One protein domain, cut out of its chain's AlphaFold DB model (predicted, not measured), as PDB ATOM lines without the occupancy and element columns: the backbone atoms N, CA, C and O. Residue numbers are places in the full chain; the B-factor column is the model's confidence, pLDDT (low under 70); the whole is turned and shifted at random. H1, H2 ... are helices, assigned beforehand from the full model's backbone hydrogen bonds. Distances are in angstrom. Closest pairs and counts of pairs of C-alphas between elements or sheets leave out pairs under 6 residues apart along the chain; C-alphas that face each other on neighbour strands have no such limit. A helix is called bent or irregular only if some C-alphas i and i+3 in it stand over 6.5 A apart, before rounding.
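This is residues 2 to 158 of the 176 residues of an uncharacterized protein of Flavobacteriaceae bacterium (UniProt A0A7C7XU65). Three long helices lie side by side in a row, H2 in the middle between H1 and H5, each running the opposite way to its neighbour. A bent helix, H3, has its first arm packed on one side of H2, while its second arm turns off across H5 and forms with H4 a small helical hairpin beyond the H5 edge of the row. The 157 printed residues have five named helices, H1 to H5 in chain order, and no named strand; the class is all helix. The whole is only just compact, close to loose, with a radius of gyration of the C-alphas of 18.0 A, and it is flat, spanning 55 by 41 by 18 A.

The longest helix, H2, covers residues 28 to 64, 52.3 A from C-alpha 28 at (186.112, 187.766, 95.784) to C-alpha 64. It has a kink of 26 degrees near residue 35 and is neither bent nor irregular, but only just: C-alphas 33 and 36 are 6.5 A apart. H5, residues 125 to 158, measures 50.1 A and ends with C-alpha 158 at (191.142, 177.664, 110.145). H1, residues 2 to 22, begins with C-alpha 2 at (154.544, 162.311, 91.424) and measures 31.5 A. H3, residues 75 to 97, was assigned as one helix by its hydrogen bonds but is bent, with C-alphas 83 and 86 7.3 A apart; its arms are H3a, residues 75 to 83, and H3b, residues 86 to 97. H4 covers residues 101 to 111.

H2 touches H5, closest at the C-alphas of Ala 56 and Gln 134, 5.4 A, at a shallow tilt of 3 degrees, opposite ways. H2 and H1 form a hairpin at 14 degrees; the C-alphas of Ile 10 and Ile 47 are closest, 5.7 A. H2, with residues 40 to 52 alone, touches H3a in another hairpin, closest at Ile 41 and Ala 83, 5.8 A between C-alphas. H3a and H5 are near each other, and H1 and H5 are apart. The arms of H3 stand at a steep tilt of 48 degrees. Residues 87 to 91 of H3b touch residues 148 to 155 of H5, closest at the C-alphas of Pro 87 and Tyr 152, 5.2 A; the tilt of 69.5 degrees is steep, only just short of about perpendicular. H3b and H4 form a hairpin, closest at the C-alphas of Ala 92 and Gly 104, 5.0 A. Every O i to N i+4 pair is within hydrogen-bond range in H3b and H4, against 13 of 17 in H1, 31 of 33 in H2, 29 of 30 in H5 and 0 of 5 in H3a, where 3 of 6 O i to N i+3 pairs are.

The C-alphas farthest apart, those of Gly 27 and Thr 124, are 56.8 A apart. The printed part has no cut. The link from H4 to H5, residues 112 to 124, is long. Mean pLDDT of the printed part is 76.7, with residues 2 to 7, 66 to 83 and 116 to 123 under 70.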
ATOM      1  N   VAL A   2     154.135 161.599  90.189       58.75
ATOM      2  CA  VAL A   2     154.544 162.311  91.424       58.75
ATOM      3  C   VAL A   2     155.952 162.929  91.333       58.75
ATOM      4  O   VAL A   2     156.165 164.049  91.774       58.75
ATOM      5  N   LEU A   3     156.893 162.262  90.659       58.31
ATOM      6  CA  LEU A   3     158.273 162.743  90.490       58.31
ATOM      7  C   LEU A   3     158.410 164.008  89.634       58.31
ATOM      8  O   LEU A   3     159.329 164.791  89.842       58.31
ATOM      9  N   ILE A   4     157.476 164.249  88.710       59.59
ATOM     10  CA  ILE A   4     157.465 165.480  87.906       59.59
ATOM     11  C   ILE A   4     157.158 166.688  88.805       59.59
ATOM     12  O   ILE A   4     157.705 167.767  88.595       59.59
ATOM     13  N   TYR A   5     156.361 166.501  89.864       60.72
ATOM     14  CA  TYR A   5     156.104 167.557  90.846       60.72
ATOM     15  C   TYR A   5     157.329 167.890  91.700       60.72
ATOM     16  O   TYR A   5     157.444 169.032  92.135       60.72
ATOM     17  N   ALA A   6     158.274 166.961  91.886       62.03
ATOM     18  CA  ALA A   6     159.515 167.217  92.619       62.03
ATOM     19  C   ALA A   6     160.428 168.237  91.913       62.03
ATOM     20  O   ALA A   6     161.195 168.940  92.571       62.03
ATOM     21  N   ALA A   7     160.306 168.380  90.588       68.31
ATOM     22  CA  ALA A   7     161.091 169.340  89.815       68.31
ATOM     23  C   ALA A   7     160.832 170.798  90.236       68.31
ATOM     24  O   ALA A   7     161.751 171.615  90.212       68.31
ATOM     25  N   PHE A   8     159.609 171.127  90.673       76.19
ATOM     26  CA  PHE A   8     159.262 172.480  91.119       76.19
ATOM     27  C   PHE A   8     159.986 172.876  92.417       76.19
ATOM     28  O   PHE A   8     160.694 173.885  92.396       76.19
ATOM     29  N   PRO A   9     159.890 172.116  93.528       76.19
ATOM     30  CA  PRO A   9     160.680 172.369  94.731       76.19
ATOM     31  C   PRO A   9     162.190 172.385  94.474       76.19
ATOM     32  O   PRO A   9     162.879 173.270  94.972       76.19
ATOM     33  N   ILE A  10     162.706 171.469  93.647       75.31
ATOM     34  CA  ILE A  10     164.134 171.425  93.292       75.31
ATOM     35  C   ILE A  10     164.562 172.717  92.581       75.31
ATOM     36  O   ILE A  10     165.581 173.310  92.937       75.31
ATOM     37  N   ALA A  11     163.763 173.215  91.634       74.19
ATOM     38  CA  ALA A  11     164.033 174.483  90.962       74.19
ATOM     39  C   ALA A  11     164.017 175.680  91.932       74.19
ATOM     40  O   ALA A  11     164.808 176.608  91.769       74.19
ATOM     41  N   GLN A  12     163.167 175.656  92.967       82.56
ATOM     42  CA  GLN A  12     163.171 176.679  94.022       82.56
ATOM     43  C   GLN A  12     164.434 176.605  94.894       82.56
ATOM     44  O   GLN A  12     164.986 177.645  95.255       82.56
ATOM     45  N   VAL A  13     164.948 175.407  95.191       80.06
ATOM     46  CA  VAL A  13     166.229 175.245  95.902       80.06
ATOM     47  C   VAL A  13     167.382 175.822  95.076       80.06
ATOM     48  O   VAL A  13     168.173 176.602  95.598       80.06
ATOM     49  N   VAL A  14     167.444 175.526  93.776       81.12
ATOM     50  CA  VAL A  14     168.478 176.089  92.886       81.12
ATOM     51  C   VAL A  14     168.353 177.610  92.778       81.12
ATOM     52  O   VAL A  14     169.354 178.321  92.849       81.12
ATOM     53  N   ARG A  15     167.129 178.132  92.655       83.44
ATOM     54  CA  ARG A  15     166.883 179.576  92.606       83.44
ATOM     55  C   ARG A  15     167.291 180.271  93.901       83.44
ATOM     56  O   ARG A  15     168.007 181.258  93.843       83.44
ATOM     57  N   SER A  16     166.881 179.746  95.053       83.56
ATOM     58  CA  SER A  16     167.236 180.321  96.359       83.56
ATOM     59  C   SER A  16     168.742 180.266  96.632       83.56
ATOM     60  O   SER A  16     169.297 181.212  97.189       83.56
ATOM     61  N   ALA A  17     169.425 179.212  96.177       80.88
ATOM     62  CA  ALA A  17     170.881 179.145  96.173       80.88
ATOM     63  C   ALA A  17     171.489 180.272  95.317       80.88
ATOM     64  O   ALA A  17     172.373 180.991  95.782       80.88
ATOM     65  N   GLY A  18     170.968 180.481  94.103       78.38
ATOM     66  CA  GLY A  18     171.357 181.590  93.227       78.38
ATOM     67  C   GLY A  18     171.108 182.974  93.837       78.38
ATOM     68  O   GLY A  18     171.997 183.820  93.803       78.38
ATOM     69  N   ASP A  19     169.951 183.192  94.463       83.62
ATOM     70  CA  ASP A  19     169.608 184.452  95.136       83.62
ATOM     71  C   ASP A  19     170.534 184.710  96.341       83.62
ATOM     72  O   ASP A  19     170.991 185.835  96.549       83.62
ATOM     73  N   SER A  20     170.893 183.665  97.099       78.62
ATOM     74  CA  SER A  20     171.859 183.756  98.206       78.62
ATOM     75  C   SER A  20     173.269 184.117  97.731       78.62
ATOM     76  O   SER A  20     173.981 184.829  98.437       78.62
ATOM     77  N   LEU A  21     173.679 183.620  96.562       80.62
ATOM     78  CA  LEU A  21     174.945 183.970  95.917       80.62
ATOM     79  C   LEU A  21     174.928 185.418  95.420       80.62
ATOM     80  O   LEU A  21     175.842 186.181  95.716       80.62
ATOM     81  N   ALA A  22     173.868 185.817  94.718       79.62
ATOM     82  CA  ALA A  22     173.714 187.169  94.188       79.62
ATOM     83  C   ALA A  22     173.652 188.241  95.291       79.62
ATOM     84  O   ALA A  22     174.084 189.372  95.083       79.62
ATOM     85  N   ALA A  23     173.140 187.886  96.471       81.81
ATOM     86  CA  ALA A  23     173.083 188.767  97.632       81.81
ATOM     87  C   ALA A  23     174.396 188.828  98.440       81.81
ATOM     88  O   ALA A  23     174.481 189.628  99.381       81.81
ATOM     89  N   SER A  24     175.411 188.013  98.120       74.44
ATOM     90  CA  SER A  24     176.668 188.020  98.873       74.44
ATOM     91  C   SER A  24     177.424 189.339  98.685       74.44
ATOM     92  O   SER A  24     177.678 189.791  97.571       74.44
ATOM     93  N   LYS A  25     177.810 189.951  99.809       78.81
ATOM     94  CA  LYS A  25     178.660 191.155  99.863       78.81
ATOM     95  C   LYS A  25     180.125 190.831 100.183       78.81
ATOM     96  O   LYS A  25     180.871 191.722 100.585       78.81
ATOM     97  N   SER A  26     180.514 189.562 100.082       76.38
ATOM     98  CA  SER A  26     181.839 189.085 100.475       76.38
ATOM     99  C   SER A  26     182.915 189.463  99.450       76.38
ATOM    100  O   SER A  26     182.629 189.634  98.265       76.38
ATOM    101  N   GLY A  27     184.170 189.599  99.893       80.06
ATOM    102  CA  GLY A  27     185.301 189.799  98.979       80.06
ATOM    103  C   GLY A  27     185.465 188.605  98.029       80.06
ATOM    104  O   GLY A  27     185.057 187.500  98.366       80.06
ATOM    105  N   ILE A  28     186.083 188.791  96.854       77.94
ATOM    106  CA  ILE A  28     186.112 187.766  95.784       77.94
ATOM    107  C   ILE A  28     186.626 186.389  96.261       77.94
ATOM    108  O   ILE A  28     186.095 185.357  95.862       77.94
ATOM    109  N   VAL A  29     187.618 186.360  97.157       75.50
ATOM    110  CA  VAL A  29     188.185 185.118  97.714       75.50
ATOM    111  C   VAL A  29     187.183 184.423  98.634       75.50
ATOM    112  O   VAL A  29     186.961 183.221  98.513       75.50
ATOM    113  N   ASP A  30     186.531 185.175  99.512       81.12
ATOM    114  CA  ASP A  30     185.551 184.634 100.449       81.12
ATOM    115  C   ASP A  30     184.272 184.218  99.717       81.12
ATOM    116  O   ASP A  30     183.681 183.190 100.026       81.12
ATOM    117  N   PHE A  31     183.892 184.942  98.667       80.25
ATOM    118  CA  PHE A  31     182.785 184.560  97.801       80.25
ATOM    119  C   PHE A  31     183.013 183.179  97.163       80.25
ATOM    120  O   PHE A  31     182.182 182.286  97.317       80.25
ATOM    121  N   PHE A  32     184.156 182.960  96.505       82.31
ATOM    122  CA  PHE A  32     184.440 181.684  95.836       82.31
ATOM    123  C   PHE A  32     184.715 180.533  96.807       82.31
ATOM    124  O   PHE A  32     184.198 179.436  96.616       82.31
ATOM    125  N   PHE A  33     185.526 180.756  97.843       79.69
ATOM    126  CA  PHE A  33     185.974 179.680  98.732       79.69
ATOM    127  C   PHE A  33     185.084 179.473  99.954       79.69
ATOM    128  O   PHE A  33     185.261 178.491 100.663       79.69
ATOM    129  N   LYS A  34     184.123 180.349 100.235       83.00
ATOM    130  CA  LYS A  34     183.166 180.148 101.327       83.00
ATOM    131  C   LYS A  34     181.759 180.082 100.784       83.00
ATOM    132  O   LYS A  34     181.123 179.038 100.880       83.00
ATOM    133  N   ASP A  35     181.292 181.173 100.194       80.56
ATOM    134  CA  ASP A  35     179.869 181.338  99.914       80.56
ATOM    135  C   ASP A  35     179.404 180.384  98.813       80.56
ATOM    136  O   ASP A  35     178.411 179.687  99.004       80.56
ATOM    137  N   VAL A  36     180.159 180.257  97.717       81.50
ATOM    138  CA  VAL A  36     179.852 179.311  96.631       81.50
ATOM    139  C   VAL A  36     179.815 177.873  97.125       81.50
ATOM    140  O   VAL A  36     178.851 177.163  96.848       81.50
ATOM    141  N   ILE A  37     180.814 177.442  97.892       81.81
ATOM    142  CA  ILE A  37     180.898 176.048  98.342       81.81
ATOM    143  C   ILE A  37     179.831 175.733  99.397       81.81
ATOM    144  O   ILE A  37     179.140 174.723  99.291       81.81
ATOM    145  N   VAL A  38     179.615 176.623 100.372       84.44
ATOM    146  CA  VAL A  38     178.565 176.475 101.397       84.44
ATOM    147  C   VAL A  38     177.182 176.428 100.753       84.44
ATOM    148  O   VAL A  38     176.356 175.593 101.125       84.44
ATOM    149  N   VAL A  39     176.912 177.304  99.783       85.12
ATOM    150  CA  VAL A  39     175.638 177.321  99.053       85.12
ATOM    151  C   VAL A  39     175.479 176.064  98.199       85.12
ATOM    152  O   VAL A  39     174.394 175.491  98.183       85.12
ATOM    153  N   HIS A  40     176.542 175.589  97.549       81.62
ATOM    154  CA  HIS A  40     176.513 174.364  96.751       81.62
ATOM    155  C   HIS A  40     176.202 173.123  97.600       81.62
ATOM    156  O   HIS A  40     175.290 172.368  97.261       81.62
ATOM    157  N   ILE A  41     176.879 172.959  98.745       81.38
ATOM    158  CA  ILE A  41     176.621 171.871  99.704       81.38
ATOM    159  C   ILE A  41     175.166 171.927 100.190       81.38
ATOM    160  O   ILE A  41     174.465 170.915 100.164       81.38
ATOM    161  N   LYS A  42     174.669 173.116 100.571       83.94
ATOM    162  CA  LYS A  42     173.265 173.304 100.979       83.94
ATOM    163  C   LYS A  42     172.288 172.938  99.875       83.94
ATOM    164  O   LYS A  42     171.325 172.228 100.151       83.94
ATOM    165  N   ALA A  43     172.514 173.432  98.661       82.81
ATOM    166  CA  ALA A  43     171.621 173.215  97.535       82.81
ATOM    167  C   ALA A  43     171.505 171.724  97.221       82.81
ATOM    168  O   ALA A  43     170.398 171.194  97.197       82.81
ATOM    169  N   LEU A  44     172.636 171.030  97.069       80.56
ATOM    170  CA  LEU A  44     172.638 169.599  96.781       80.56
ATOM    171  C   LEU A  44     172.013 168.782  97.915       80.56
ATOM    172  O   LEU A  44     171.178 167.929  97.639       80.56
ATOM    173  N   GLY A  45     172.304 169.095  99.180       80.00
ATOM    174  CA  GLY A  45     171.684 168.377 100.294       80.00
ATOM    175  C   GLY A  45     170.174 168.561 100.406       80.00
ATOM    176  O   GLY A  45     169.459 167.599 100.677       80.00
ATOM    177  N   HIS A  46     169.656 169.762 100.137       83.62
ATOM    178  CA  HIS A  46     168.206 169.977 100.099       83.62
ATOM    179  C   HIS A  46     167.563 169.282  98.892       83.62
ATOM    180  O   HIS A  46     166.468 168.737  99.021       83.62
ATOM    181  N   ILE A  47     168.237 169.250  97.737       81.00
ATOM    182  CA  ILE A  47     167.775 168.506  96.554       81.00
ATOM    183  C   ILE A  47     167.691 167.009  96.864       81.00
ATOM    184  O   ILE A  47     166.681 166.384  96.547       81.00
ATOM    185  N   THR A  48     168.695 166.443  97.529       77.75
ATOM    186  CA  THR A  48     168.701 165.024  97.905       77.75
ATOM    187  C   THR A  48     167.670 164.707  98.977       77.75
ATOM    188  O   THR A  48     166.981 163.698  98.861       77.75
ATOM    189  N   ALA A  49     167.478 165.573  99.974       79.44
ATOM    190  CA  ALA A  49     166.410 165.404 100.957       79.44
ATOM    191  C   ALA A  49     165.019 165.435 100.300       79.44
ATOM    192  O   ALA A  49     164.163 164.610 100.619       79.44
ATOM    193  N   LEU A  50     164.796 166.339  99.338       78.62
ATOM    194  CA  LEU A  50     163.565 166.365  98.546       78.62
ATOM    195  C   LEU A  50     163.422 165.090  97.709       78.62
ATOM    196  O   LEU A  50     162.350 164.494  97.702       78.62
ATOM    197  N   ALA A  51     164.486 164.633  97.049       76.69
ATOM    198  CA  ALA A  51     164.469 163.379  96.302       76.69
ATOM    199  C   ALA A  51     164.110 162.188  97.208       76.69
ATOM    200  O   ALA A  51     163.196 161.434  96.892       76.69
ATOM    201  N   ALA A  52     164.736 162.058  98.375       77.25
ATOM    202  CA  ALA A  52     164.407 161.013  99.341       77.25
ATOM    203  C   ALA A  52     162.946 161.110  99.821       77.25
ATOM    204  O   ALA A  52     162.248 160.099  99.880       77.25
ATOM    205  N   LEU A  53     162.437 162.322 100.071       79.81
ATOM    206  CA  LEU A  53     161.048 162.549 100.483       79.81
ATOM    207  C   LEU A  53     160.045 162.129  99.403       79.81
ATOM    208  O   LEU A  53     159.080 161.422  99.690       79.81
ATOM    209  N   PHE A  54     160.261 162.539  98.152       76.69
ATOM    210  CA  PHE A  54     159.414 162.110  97.038       76.69
ATOM    211  C   PHE A  54     159.547 160.603  96.772       76.69
ATOM    212  O   PHE A  54     158.573 159.979  96.353       76.69
ATOM    213  N   GLY A  55     160.701 160.005  97.079       75.88
ATOM    214  CA  GLY A  55     160.914 158.561  97.071       75.88
ATOM    215  C   GLY A  55     160.039 157.854  98.105       75.88
ATOM    216  O   GLY A  55     159.307 156.934  97.745       75.88
ATOM    217  N   ALA A  56     160.026 158.344  99.347       75.88
ATOM    218  CA  ALA A  56     159.184 157.828 100.429       75.88
ATOM    219  C   ALA A  56     157.680 157.982 100.130       75.88
ATOM    220  O   ALA A  56     156.884 157.076 100.388       75.88
ATOM    221  N   ILE A  57     157.269 159.097  99.511       78.94
ATOM    222  CA  ILE A  57     155.879 159.300  99.064       78.94
ATOM    223  C   ILE A  57     155.502 158.275  97.986       78.94
ATOM    224  O   ILE A  57     154.430 157.675  98.057       78.94
ATOM    225  N   CYS A  58     156.371 158.041  96.999       74.88
ATOM    226  CA  CYS A  58     156.134 157.028  95.969       74.88
ATOM    227  C   CYS A  58     156.034 155.617  96.568       74.88
ATOM    228  O   CYS A  58     155.133 154.869  96.187       74.88
ATOM    229  N   ALA A  59     156.875 155.284  97.548       74.19
ATOM    230  CA  ALA A  59     156.820 154.006  98.250       74.19
ATOM    231  C   ALA A  59     155.549 153.850  99.096       74.19
ATOM    232  O   ALA A  59     154.959 152.773  99.113       74.19
ATOM    233  N   THR A  60     155.066 154.929  99.720       76.38
ATOM    234  CA  THR A  60     153.768 154.946 100.418       76.38
ATOM    235  C   THR A  60     152.631 154.613  99.456       76.38
ATOM    236  O   THR A  60     151.776 153.784  99.759       76.38
ATOM    237  N   ILE A  61     152.630 155.223  98.266       75.94
ATOM    238  CA  ILE A  61     151.627 154.950  97.229       75.94
ATOM    239  C   ILE A  61     151.752 153.505  96.730       75.94
ATOM    240  O   ILE A  61     150.738 152.829  96.577       75.94
ATOM    241  N   GLY A  62     152.977 153.016  96.512       75.31
ATOM    242  CA  GLY A  62     153.233 151.630  96.119       75.31
ATOM    243  C   GLY A  62     152.707 150.624  97.145       75.31
ATOM    244  O   GLY A  62     152.021 149.672  96.779       75.31
ATOM    245  N   TRP A  63     152.928 150.896  98.431       76.00
ATOM    246  CA  TRP A  63     152.385 150.108  99.535       76.00
ATOM    247  C   TRP A  63     150.849 150.099  99.545       76.00
ATOM    248  O   TRP A  63     150.251 149.024  99.562       76.00
ATOM    249  N   VAL A  64     150.198 151.270  99.461       78.00
ATOM    250  CA  VAL A  64     148.724 151.384  99.441       78.00
ATOM    251  C   VAL A  64     148.110 150.634  98.258       78.00
ATOM    252  O   VAL A  64     147.074 149.991  98.403       78.00
ATOM    253  N   LEU A  65     148.736 150.710  97.083       76.75
ATOM    254  CA  LEU A  65     148.242 150.067  95.864       76.75
ATOM    255  C   LEU A  65     148.643 148.587  95.753       76.75
ATOM    256  O   LEU A  65     148.271 147.930  94.783       76.75
ATOM    257  N   GLY A  66     149.410 148.054  96.713       66.81
ATOM    258  CA  GLY A  66     149.953 146.695  96.664       66.81
ATOM    259  C   GLY A  66     150.949 146.466  95.518       66.81
ATOM    260  O   GLY A  66     151.262 145.322  95.198       66.81
ATOM    261  N   SER A  67     151.442 147.538  94.892       61.09
ATOM    262  CA  SER A  67     152.379 147.512  93.770       61.09
ATOM    263  C   SER A  67     153.807 147.753  94.267       61.09
ATOM    264  O   SER A  67     154.115 148.838  94.765       61.09
ATOM    265  N   GLY A  68     154.693 146.768  94.109       56.19
ATOM    266  CA  GLY A  68     156.124 146.954  94.375       56.19
ATOM    267  C   GLY A  68     156.798 147.865  93.337       56.19
ATOM    268  O   GLY A  68     156.296 148.031  92.226       56.19
ATOM    269  N   GLY A  69     157.949 148.445  93.688       53.53
ATOM    270  CA  GLY A  69     158.858 149.077  92.717       53.53
ATOM    271  C   GLY A  69     158.626 150.559  92.392       53.53
ATOM    272  O   GLY A  69     159.251 151.079  91.471       53.53
ATOM    273  N   MET A  70     157.768 151.274  93.128       54.53
ATOM    274  CA  MET A  70     157.629 152.734  92.990       54.53
ATOM    275  C   MET A  70     158.618 153.477  93.905       54.53
ATOM    276  O   MET A  70     158.209 154.120  94.867       54.53
ATOM    277  N   SER A  71     159.921 153.382  93.633       53.75
ATOM    278  CA  SER A  71     160.974 154.114  94.359       53.75
ATOM    279  C   SER A  71     161.701 155.120  93.457       53.75
ATOM    280  O   SER A  71     161.651 155.040  92.227       53.75
ATOM    281  N   ILE A  72     162.339 156.125  94.068       52.47
ATOM    282  CA  ILE A  72     163.257 157.027  93.358       52.47
ATOM    283  C   ILE A  72     164.547 156.279  93.027       52.47
ATOM    284  O   ILE A  72     165.046 155.508  93.843       52.47
ATOM    285  N   SER A  73     165.088 156.522  91.829       46.44
ATOM    286  CA  SER A  73     166.352 155.934  91.397       46.44
ATOM    287  C   SER A  73     167.520 156.415  92.265       46.44
ATOM    288  O   SER A  73     167.665 157.609  92.539       46.44
ATOM    289  N   ALA A  74     168.390 155.472  92.632       45.56
ATOM    290  CA  ALA A  74     169.600 155.670  93.437       45.56
ATOM    291  C   ALA A  74     170.557 156.767  92.908       45.56
ATOM    292  O   ALA A  74     171.358 157.323  93.656       45.56
ATOM    293  N   GLY A  75     170.430 157.160  91.635       45.28
ATOM    294  CA  GLY A  75     171.298 158.165  91.020       45.28
ATOM    295  C   GLY A  75     171.172 159.590  91.586       45.28
ATOM    296  O   GLY A  75     172.112 160.367  91.438       45.28
ATOM    297  N   LEU A  76     170.058 159.968  92.238       50.16
ATOM    298  CA  LEU A  76     169.954 161.282  92.913       50.16
ATOM    299  C   LEU A  76     170.591 161.300  94.312       50.16
ATOM    300  O   LEU A  76     170.982 162.366  94.793       50.16
ATOM    301  N   THR A  77     170.695 160.146  94.969       54.66
ATOM    302  CA  THR A  77     171.360 159.999  96.270       54.66
ATOM    303  C   THR A  77     172.882 159.975  96.131       54.66
ATOM    304  O   THR A  77     173.569 160.561  96.965       54.66
ATOM    305  N   ASP A  78     173.416 159.441  95.030       60.47
ATOM    306  CA  ASP A  78     174.868 159.363  94.792       60.47
ATOM    307  C   ASP A  78     175.534 160.741  94.623       60.47
ATOM    308  O   ASP A  78     176.651 160.972  95.090       60.47
ATOM    309  N   GLY A  79     174.835 161.705  94.010       59.53
ATOM    310  CA  GLY A  79     175.338 163.077  93.847       59.53
ATOM    311  C   GLY A  79     175.523 163.831  95.172       59.53
ATOM    312  O   GLY A  79     176.303 164.782  95.240       59.53
ATOM    313  N   PHE A  80     174.843 163.393  96.234       65.75
ATOM    314  CA  PHE A  80     174.975 163.966  97.571       65.75
ATOM    315  C   PHE A  80     176.289 163.560  98.227       65.75
ATOM    316  O   PHE A  80     176.985 164.427  98.750       65.75
ATOM    317  N   ALA A  81     176.653 162.275  98.131       67.12
ATOM    318  CA  ALA A  81     177.896 161.737  98.682       67.12
ATOM    319  C   ALA A  81     179.113 162.521  98.188       67.12
ATOM    320  O   ALA A  81     179.969 162.922  98.973       67.12
ATOM    321  N   TYR A  82     179.133 162.849  96.895       67.38
ATOM    322  CA  TYR A  82     180.197 163.655  96.307       67.38
ATOM    323  C   TYR A  82     180.278 165.080  96.885       67.38
ATOM    324  O   TYR A  82     181.370 165.607  97.090       67.38
ATOM    325  N   ALA A  83     179.138 165.714  97.176       68.12
ATOM    326  CA  ALA A  83     179.083 167.109  97.610       68.12
ATOM    327  C   ALA A  83     179.670 167.337  99.012       68.12
ATOM    328  O   ALA A  83     180.244 168.397  99.267       68.12
ATOM    329  N   TYR A  84     179.525 166.365  99.918       70.25
ATOM    330  CA  TYR A  84     180.046 166.454 101.286       70.25
ATOM    331  C   TYR A  84     181.303 165.615 101.539       70.25
ATOM    332  O   TYR A  84     181.882 165.749 102.618       70.25
ATOM    333  N   ALA A  85     181.755 164.806 100.571       78.25
ATOM    334  CA  ALA A  85     182.951 163.971 100.708       78.25
ATOM    335  C   ALA A  85     184.169 164.786 101.161       78.25
ATOM    336  O   ALA A  85     184.800 164.455 102.154       78.25
ATOM    337  N   LEU A  86     184.440 165.922 100.511       82.25
ATOM    338  CA  LEU A  86     185.620 166.735 100.816       82.25
ATOM    339  C   LEU A  86     185.652 167.251 102.275       82.25
ATOM    340  O   LEU A  86     186.666 167.047 102.945       82.25
ATOM    341  N   PRO A  87     184.595 167.901 102.810       82.75
ATOM    342  CA  PRO A  87     184.566 168.288 104.221       82.75
ATOM    343  C   PRO A  87     184.676 167.110 105.199       82.75
ATOM    344  O   PRO A  87     185.277 167.263 106.263       82.75
ATOM    345  N   VAL A  88     184.082 165.959 104.869       83.19
ATOM    346  CA  VAL A  88     184.074 164.770 105.737       83.19
ATOM    347  C   VAL A  88     185.435 164.078 105.741       83.19
ATOM    348  O   VAL A  88     185.968 163.815 106.817       83.19
ATOM    349  N   ASP A  89     186.054 163.891 104.578       84.75
ATOM    350  CA  ASP A  89     187.403 163.335 104.435       84.75
ATOM    351  C   ASP A  89     188.442 164.219 105.129       84.75
ATOM    352  O   ASP A  89     189.333 163.725 105.823       84.75
ATOM    353  N   ALA A  90     188.300 165.544 105.013       84.31
ATOM    354  CA  ALA A  90     189.144 166.485 105.738       84.31
ATOM    355  C   ALA A  90     188.994 166.324 107.262       84.31
ATOM    356  O   ALA A  90     189.992 166.365 107.983       84.31
ATOM    357  N   MET A  91     187.772 166.103 107.762       85.69
ATOM    358  CA  MET A  91     187.523 165.858 109.187       85.69
ATOM    359  C   MET A  91     188.074 164.507 109.650       85.69
ATOM    360  O   MET A  91     188.657 164.425 110.734       85.69
ATOM    361  N   ALA A  92     187.970 163.464 108.830       84.56
ATOM    362  CA  ALA A  92     188.572 162.163 109.106       84.56
ATOM    363  C   ALA A  92     190.107 162.263 109.192       84.56
ATOM    364  O   ALA A  92     190.712 161.813 110.164       84.56
ATOM    365  N   ALA A  93     190.744 162.945 108.238       85.81
ATOM    366  CA  ALA A  93     192.186 163.177 108.265       85.81
ATOM    367  C   ALA A  93     192.618 164.028 109.473       85.81
ATOM    368  O   ALA A  93     193.617 163.722 110.124       85.81
ATOM    369  N   PHE A  94     191.856 165.074 109.809       86.31
ATOM    370  CA  PHE A  94     192.135 165.940 110.956       86.31
ATOM    371  C   PHE A  94     192.005 165.203 112.293       86.31
ATOM    372  O   PHE A  94     192.881 165.316 113.147       86.31
ATOM    373  N   THR A  95     190.940 164.420 112.477       87.81
ATOM    374  CA  THR A  95     190.751 163.611 113.690       87.81
ATOM    375  C   THR A  95     191.849 162.562 113.839       87.81
ATOM    376  O   THR A  95     192.383 162.425 114.936       87.81
ATOM    377  N   SER A  96     192.276 161.919 112.749       88.06
ATOM    378  CA  SER A  96     193.414 160.992 112.777       88.06
ATOM    379  C   SER A  96     194.736 161.695 113.118       88.06
ATOM    380  O   SER A  96     195.491 161.234 113.971       88.06
ATOM    381  N   MET A  97     194.986 162.882 112.554       88.00
ATOM    382  CA  MET A  97     196.175 163.684 112.877       88.00
ATOM    383  C   MET A  97     196.243 164.077 114.364       88.00
ATOM    384  O   MET A  97     197.334 164.217 114.916       88.00
ATOM    385  N   LEU A  98     195.092 164.247 115.020       87.62
ATOM    386  CA  LEU A  98     194.996 164.561 116.448       87.62
ATOM    387  C   LEU A  98     194.956 163.324 117.361       87.62
ATOM    388  O   LEU A  98     194.855 163.484 118.578       87.62
ATOM    389  N   GLY A  99     195.015 162.107 116.811       86.06
ATOM    390  CA  GLY A  99     194.850 160.863 117.573       86.06
ATOM    391  C   GLY A  99     193.432 160.667 118.126       86.06
ATOM    392  O   GLY A  99     193.234 159.985 119.129       86.06
ATOM    393  N   LEU A 100     192.437 161.300 117.500       88.12
ATOM    394  CA  LEU A 100     191.012 161.191 117.810       88.12
ATOM    395  C   LEU A 100     190.321 160.182 116.881       88.12
ATOM    396  O   LEU A 100     189.197 160.415 116.436       88.12
ATOM    397  N   ASP A 101     190.964 159.049 116.591       85.31
ATOM    398  CA  ASP A 101     190.445 158.045 115.650       85.31
ATOM    399  C   ASP A 101     189.070 157.491 116.069       85.31
ATOM    400  O   ASP A 101     188.249 157.165 115.219       85.31
ATOM    401  N   PHE A 102     188.758 157.480 117.373       83.75
ATOM    402  CA  PHE A 102     187.411 157.175 117.879       83.75
ATOM    403  C   PHE A 102     186.339 158.136 117.334       83.75
ATOM    404  O   PHE A 102     185.255 157.711 116.940       83.75
ATOM    405  N   VAL A 103     186.644 159.436 117.290       84.94
ATOM    406  CA  VAL A 103     185.736 160.462 116.758       84.94
ATOM    407  C   VAL A 103     185.626 160.324 115.241       84.94
ATOM    408  O   VAL A 103     184.526 160.422 114.705       84.94
ATOM    409  N   GLY A 104     186.742 160.038 114.561       82.88
ATOM    410  CA  GLY A 104     186.753 159.731 113.129       82.88
ATOM    411  C   GLY A 104     185.867 158.530 112.781       82.88
ATOM    412  O   GLY A 104     185.071 158.614 111.848       82.88
ATOM    413  N   GLY A 105     185.930 157.459 113.581       85.06
ATOM    414  CA  GLY A 105     185.068 156.281 113.448       85.06
ATOM    415  C   GLY A 105     183.586 156.608 113.625       85.06
ATOM    416  O   GLY A 105     182.786 156.278 112.758       85.06
ATOM    417  N   PHE A 106     183.225 157.354 114.674       87.06
ATOM    418  CA  PHE A 106     181.838 157.785 114.889       87.06
ATOM    419  C   PHE A 106     181.296 158.642 113.734       87.06
ATOM    420  O   PHE A 106     180.145 158.490 113.330       87.06
ATOM    421  N   ILE A 107     182.114 159.551 113.195       84.81
ATOM    422  CA  ILE A 107     181.734 160.370 112.037       84.81
ATOM    423  C   ILE A 107     181.517 159.474 110.814       84.81
ATOM    424  O   ILE A 107     180.505 159.624 110.134       84.81
ATOM    425  N   GLY A 108     182.424 158.527 110.559       84.75
ATOM    426  CA  GLY A 108     182.279 157.548 109.481       84.75
ATOM    427  C   GLY A 108     180.978 156.754 109.593       84.75
ATOM    428  O   GLY A 108     180.199 156.724 108.642       84.75
ATOM    429  N   ASP A 109     180.694 156.210 110.775       86.44
ATOM    430  CA  ASP A 109     179.472 155.449 111.050       86.44
ATOM    431  C   ASP A 109     178.210 156.304 110.871       86.44
ATOM    432  O   ASP A 109     177.218 155.843 110.311       86.44
ATOM    433  N   PHE A 110     178.240 157.573 111.290       86.06
ATOM    434  CA  PHE A 110     177.113 158.493 111.137       86.06
ATOM    435  C   PHE A 110     176.814 158.835 109.670       86.06
ATOM    436  O   PHE A 110     175.648 158.917 109.279       86.06
ATOM    437  N   PHE A 111     177.843 159.028 108.841       82.69
ATOM    438  CA  PHE A 111     177.665 159.281 107.405       82.69
ATOM    439  C   PHE A 111     177.335 158.007 106.613       82.69
ATOM    440  O   PHE A 111     176.655 158.093 105.594       82.69
ATOM    441  N   ALA A 112     177.743 156.833 107.100       83.19
ATOM    442  CA  ALA A 112     177.348 155.535 106.555       83.19
ATOM    443  C   ALA A 112     175.966 155.061 107.041       83.19
ATOM    444  O   ALA A 112     175.471 154.032 106.580       83.19
ATOM    445  N   TRP A 113     175.343 155.781 107.979       80.62
ATOM    446  CA  TRP A 113     174.078 155.373 108.571       80.62
ATOM    447  C   TRP A 113     172.936 155.442 107.553       80.62
ATOM    448  O   TRP A 113     172.493 156.519 107.147       80.62
ATOM    449  N   ASP A 114     172.434 154.266 107.183       78.50
ATOM    450  CA  ASP A 114     171.253 154.083 106.352       78.50
ATOM    451  C   ASP A 114     170.238 153.192 107.076       78.50
ATOM    452  O   ASP A 114     170.560 152.091 107.526       78.50
ATOM    453  N   VAL A 115     169.006 153.683 107.219       74.81
ATOM    454  CA  VAL A 115     167.894 152.935 107.828       74.81
ATOM    455  C   VAL A 115     166.929 152.357 106.790       74.81
ATOM    456  O   VAL A 115     165.946 151.711 107.154       74.81
ATOM    457  N   THR A 116     167.198 152.537 105.494       67.44
ATOM    458  CA  THR A 116     166.367 152.018 104.397       67.44
ATOM    459  C   THR A 116     166.756 150.596 103.990       67.44
ATOM    460  O   THR A 116     167.140 150.319 102.864       67.44
ATOM    461  N   GLY A 117     166.628 149.652 104.923       57.09
ATOM    462  CA  GLY A 117     167.060 148.262 104.713       57.09
ATOM    463  C   GLY A 117     166.052 147.324 104.037       57.09
ATOM    464  O   GLY A 117     166.407 146.193 103.722       57.09
ATOM    465  N   SER A 118     164.795 147.739 103.838       58.91
ATOM    466  CA  SER A 118     163.739 146.846 103.340       58.91
ATOM    467  C   SER A 118     162.862 147.528 102.297       58.91
ATOM    468  O   SER A 118     162.374 148.640 102.508       58.91
ATOM    469  N   GLU A 119     162.626 146.851 101.173       59.06
ATOM    470  CA  GLU A 119     161.670 147.307 100.168       59.06
ATOM    471  C   GLU A 119     160.239 147.127 100.688       59.06
ATOM    472  O   GLU A 119     159.886 146.082 101.248       59.06
ATOM    473  N   ALA A 120     159.394 148.142 100.498       58.50
ATOM    474  CA  ALA A 120     157.977 148.042 100.817       58.50
ATOM    475  C   ALA A 120     157.306 147.066  99.833       58.50
ATOM    476  O   ALA A 120     157.029 147.417  98.685       58.50
ATOM    477  N   THR A 121     157.076 145.825 100.267       58.34
ATOM    478  CA  THR A 121     156.455 144.776  99.446       58.34
ATOM    479  C   THR A 121     155.042 144.456  99.937       58.34
ATOM    480  O   THR A 121     154.823 143.965 101.047       58.34
ATOM    481  N   GLY A 122     154.058 144.743  99.078       59.78
ATOM    482  CA  GLY A 122     152.639 144.476  99.329       59.78
ATOM    483  C   GLY A 122     152.010 145.334 100.435       59.78
ATOM    484  O   GLY A 122     152.687 146.066 101.152       59.78
ATOM    485  N   TYR A 123     150.686 145.233 100.585       69.75
ATOM    486  CA  TYR A 123     149.929 145.908 101.647       69.75
ATOM    487  C   TYR A 123     150.054 145.133 102.971       69.75
ATOM    488  O   TYR A 123     149.135 144.443 103.410       69.75
ATOM    489  N   THR A 124     151.243 145.173 103.570       77.38
ATOM    490  CA  THR A 124     151.593 144.438 104.799       77.38
ATOM    491  C   THR A 124     152.072 145.391 105.897       77.38
ATOM    492  O   THR A 124     152.490 146.515 105.610       77.38
ATOM    493  N   LEU A 125     152.019 144.959 107.164       75.81
ATOM    494  CA  LEU A 125     152.575 145.727 108.291       75.81
ATOM    495  C   LEU A 125     154.084 145.968 108.128       75.81
ATOM    496  O   LEU A 125     154.559 147.062 108.425       75.81
ATOM    497  N   ASP A 126     154.809 144.994 107.576       76.12
ATOM    498  CA  ASP A 126     156.238 145.122 107.275       76.12
ATOM    499  C   ASP A 126     156.494 146.157 106.170       76.12
ATOM    500  O   ASP A 126     157.404 146.978 106.283       76.12
ATOM    501  N   GLY A 127     155.634 146.206 105.146       70.62
ATOM    502  CA  GLY A 127     155.665 147.254 104.125       70.62
ATOM    503  C   GLY A 127     155.369 148.649 104.686       70.62
ATOM    504  O   GLY A 127     156.014 149.617 104.285       70.62
ATOM    505  N   ALA A 128     154.459 148.764 105.660       75.19
ATOM    506  CA  ALA A 128     154.159 150.033 106.328       75.19
ATOM    507  C   ALA A 128     155.343 150.523 107.177       75.19
ATOM    508  O   ALA A 128     155.675 151.710 107.164       75.19
ATOM    509  N   LEU A 129     156.009 149.606 107.886       79.00
ATOM    510  CA  LEU A 129     157.206 149.907 108.668       79.00
ATOM    511  C   LEU A 129     158.372 150.326 107.761       79.00
ATOM    512  O   LEU A 129     159.047 151.311 108.055       79.00
ATOM    513  N   ALA A 130     158.570 149.631 106.637       76.31
ATOM    514  CA  ALA A 130     159.579 149.970 105.635       76.31
ATOM    515  C   ALA A 130     159.382 151.386 105.067       76.31
ATOM    516  O   ALA A 130     160.332 152.164 104.997       76.31
ATOM    517  N   VAL A 131     158.141 151.762 104.741       77.06
ATOM    518  CA  VAL A 131     157.794 153.136 104.340       77.06
ATOM    519  C   VAL A 131     158.095 154.135 105.464       77.06
ATOM    520  O   VAL A 131     158.672 155.190 105.212       77.06
ATOM    521  N   GLY A 132     157.758 153.805 106.715       79.38
ATOM    522  CA  GLY A 132     158.070 154.640 107.880       79.38
ATOM    523  C   GLY A 132     159.566 154.942 108.019       79.38
ATOM    524  O   GLY A 132     159.947 156.098 108.212       79.38
ATOM    525  N   TRP A 133     160.425 153.935 107.841       81.06
ATOM    526  CA  TRP A 133     161.881 154.102 107.880       81.06
ATOM    527  C   TRP A 133     162.424 154.996 106.765       81.06
ATOM    528  O   TRP A 133     163.366 155.751 106.995       81.06
ATOM    529  N   GLN A 134     161.799 155.005 105.588       76.38
ATOM    530  CA  GLN A 134     162.194 155.915 104.510       76.38
ATOM    531  C   GLN A 134     161.963 157.386 104.870       76.38
ATOM    532  O   GLN A 134     162.770 158.236 104.501       76.38
ATOM    533  N   TYR A 135     160.924 157.709 105.645       81.00
ATOM    534  CA  TYR A 135     160.746 159.069 106.167       81.00
ATOM    535  C   TYR A 135     161.798 159.435 107.219       81.00
ATOM    536  O   TYR A 135     162.269 160.572 107.244       81.00
ATOM    537  N   VAL A 136     162.210 158.479 108.057       84.62
ATOM    538  CA  VAL A 136     163.315 158.677 109.011       84.62
ATOM    539  C   VAL A 136     164.629 158.941 108.268       84.62
ATOM    540  O   VAL A 136     165.371 159.846 108.645       84.62
ATOM    541  N   GLN A 137     164.875 158.240 107.159       82.31
ATOM    542  CA  GLN A 137     166.056 158.449 106.319       82.31
ATOM    543  C   GLN A 137     166.145 159.880 105.773       82.31
ATOM    544  O   GLN A 137     167.233 160.449 105.729       82.31
ATOM    545  N   VAL A 138     165.019 160.516 105.424       82.25
ATOM    546  CA  VAL A 138     165.009 161.933 105.007       82.25
ATOM    547  C   VAL A 138     165.571 162.840 106.107       82.25
ATOM    548  O   VAL A 138     166.351 163.751 105.824       82.25
ATOM    549  N   ALA A 139     165.207 162.587 107.367       85.12
ATOM    550  CA  ALA A 139     165.718 163.354 108.501       85.12
ATOM    551  C   ALA A 139     167.216 163.101 108.738       85.12
ATOM    552  O   ALA A 139     167.949 164.048 109.025       85.12
ATOM    553  N   ILE A 140     167.681 161.859 108.563       85.12
ATOM    554  CA  ILE A 140     169.106 161.500 108.668       85.12
ATOM    555  C   ILE A 140     169.927 162.206 107.580       85.12
ATOM    556  O   ILE A 140     170.929 162.839 107.903       85.12
ATOM    557  N   ILE A 141     169.464 162.210 106.325       82.56
ATOM    558  CA  ILE A 141     170.116 162.921 105.207       82.56
ATOM    559  C   ILE A 141     170.250 164.422 105.508       82.56
ATOM    560  O   ILE A 141     171.305 165.022 105.286       82.56
ATOM    561  N   LEU A 142     169.201 165.045 106.056       83.25
ATOM    562  CA  LEU A 142     169.260 166.447 106.483       83.25
ATOM    563  C   LEU A 142     170.253 166.655 107.632       83.25
ATOM    564  O   LEU A 142     170.988 167.641 107.631       83.25
ATOM    565  N   ALA A 143     170.313 165.742 108.602       85.81
ATOM    566  CA  ALA A 143     171.281 165.823 109.692       85.81
ATOM    567  C   ALA A 143     172.728 165.726 109.172       85.81
ATOM    568  O   ALA A 143     173.559 166.570 109.517       85.81
ATOM    569  N   GLN A 144     173.011 164.776 108.277       84.25
ATOM    570  CA  GLN A 144     174.307 164.623 107.603       84.25
ATOM    571  C   GLN A 144     174.706 165.891 106.837       84.25
ATOM    572  O   GLN A 144     175.842 166.357 106.957       84.25
ATOM    573  N   LEU A 145     173.760 166.523 106.132       85.50
ATOM    574  CA  LEU A 145     173.976 167.806 105.456       85.50
ATOM    575  C   LEU A 145     174.459 168.901 106.422       85.50
ATOM    576  O   LEU A 145     175.434 169.599 106.135       85.50
ATOM    577  N   TYR A 146     173.777 169.086 107.555       85.12
ATOM    578  CA  TYR A 146     174.137 170.142 108.504       85.12
ATOM    579  C   TYR A 146     175.486 169.883 109.179       85.12
ATOM    580  O   TYR A 146     176.247 170.828 109.398       85.12
ATOM    581  N   VAL A 147     175.817 168.619 109.450       86.12
ATOM    582  CA  VAL A 147     177.130 168.233 109.980       86.12
ATOM    583  C   VAL A 147     178.238 168.526 108.961       86.12
ATOM    584  O   VAL A 147     179.223 169.178 109.301       86.12
ATOM    585  N   ALA A 148     178.051 168.155 107.692       85.62
ATOM    586  CA  ALA A 148     179.010 168.459 106.626       85.62
ATOM    587  C   ALA A 148     179.242 169.970 106.452       85.62
ATOM    588  O   ALA A 148     180.372 170.428 106.261       85.62
ATOM    589  N   LEU A 149     178.178 170.769 106.572       84.94
ATOM    590  CA  LEU A 149     178.262 172.226 106.522       84.94
ATOM    591  C   LEU A 149     179.096 172.804 107.675       84.94
ATOM    592  O   LEU A 149     179.856 173.760 107.486       84.94
ATOM    593  N   ALA A 150     178.937 172.234 108.872       85.75
ATOM    594  CA  ALA A 150     179.694 172.626 110.050       85.75
ATOM    595  C   ALA A 150     181.188 172.325 109.865       85.75
ATOM    596  O   ALA A 150     182.016 173.198 110.133       85.75
ATOM    597  N   PHE A 151     181.533 171.153 109.322       87.19
ATOM    598  CA  PHE A 151     182.919 170.795 109.002       87.19
ATOM    599  C   PHE A 151     183.539 171.764 107.999       87.19
ATOM    600  O   PHE A 151     184.624 172.291 108.242       87.19
ATOM    601  N   TYR A 152     182.832 172.074 106.910       85.31
ATOM    602  CA  TYR A 152     183.337 173.019 105.916       85.31
ATOM    603  C   TYR A 152     183.594 174.407 106.516       85.31
ATOM    604  O   TYR A 152     184.646 175.011 106.307       85.31
ATOM    605  N   SER A 153     182.643 174.899 107.311       85.62
ATOM    606  CA  SER A 153     182.756 176.199 107.975       85.62
ATOM    607  C   SER A 153     183.923 176.237 108.968       85.62
ATOM    608  O   SER A 153     184.610 177.256 109.064       85.62
ATOM    609  N   PHE A 154     184.182 175.127 109.666       86.25
ATOM    610  CA  PHE A 154     185.327 174.966 110.560       86.25
ATOM    611  C   PHE A 154     186.663 175.036 109.806       86.25
ATOM    612  O   PHE A 154     187.507 175.870 110.142       86.25
ATOM    613  N   PHE A 155     186.842 174.240 108.744       85.00
ATOM    614  CA  PHE A 155     188.079 174.243 107.952       85.00
ATOM    615  C   PHE A 155     188.337 175.580 107.269       85.00
ATOM    616  O   PHE A 155     189.463 176.081 107.290       85.00
ATOM    617  N   TYR A 156     187.295 176.201 106.721       84.88
ATOM    618  CA  TYR A 156     187.417 177.536 106.155       84.88
ATOM    619  C   TYR A 156     187.818 178.571 107.221       84.88
ATOM    620  O   TYR A 156     188.648 179.439 106.955       84.88
ATOM    621  N   GLY A 157     187.294 178.463 108.447       85.62
ATOM    622  CA  GLY A 157     187.702 179.304 109.577       85.62
ATOM    623  C   GLY A 157     189.187 179.165 109.923       85.62
ATOM    624  O   GLY A 157     189.871 180.176 110.111       85.62
ATOM    625  N   ILE A 158     189.709 177.934 109.944       85.06
ATOM    626  CA  ILE A 158     191.142 177.664 110.145       85.06
ATOM    627  C   ILE A 158     191.967 178.287 109.018       85.06
ATOM    628  O   ILE A 158     192.909 179.028 109.290       85.06
TER     629      ILE A 158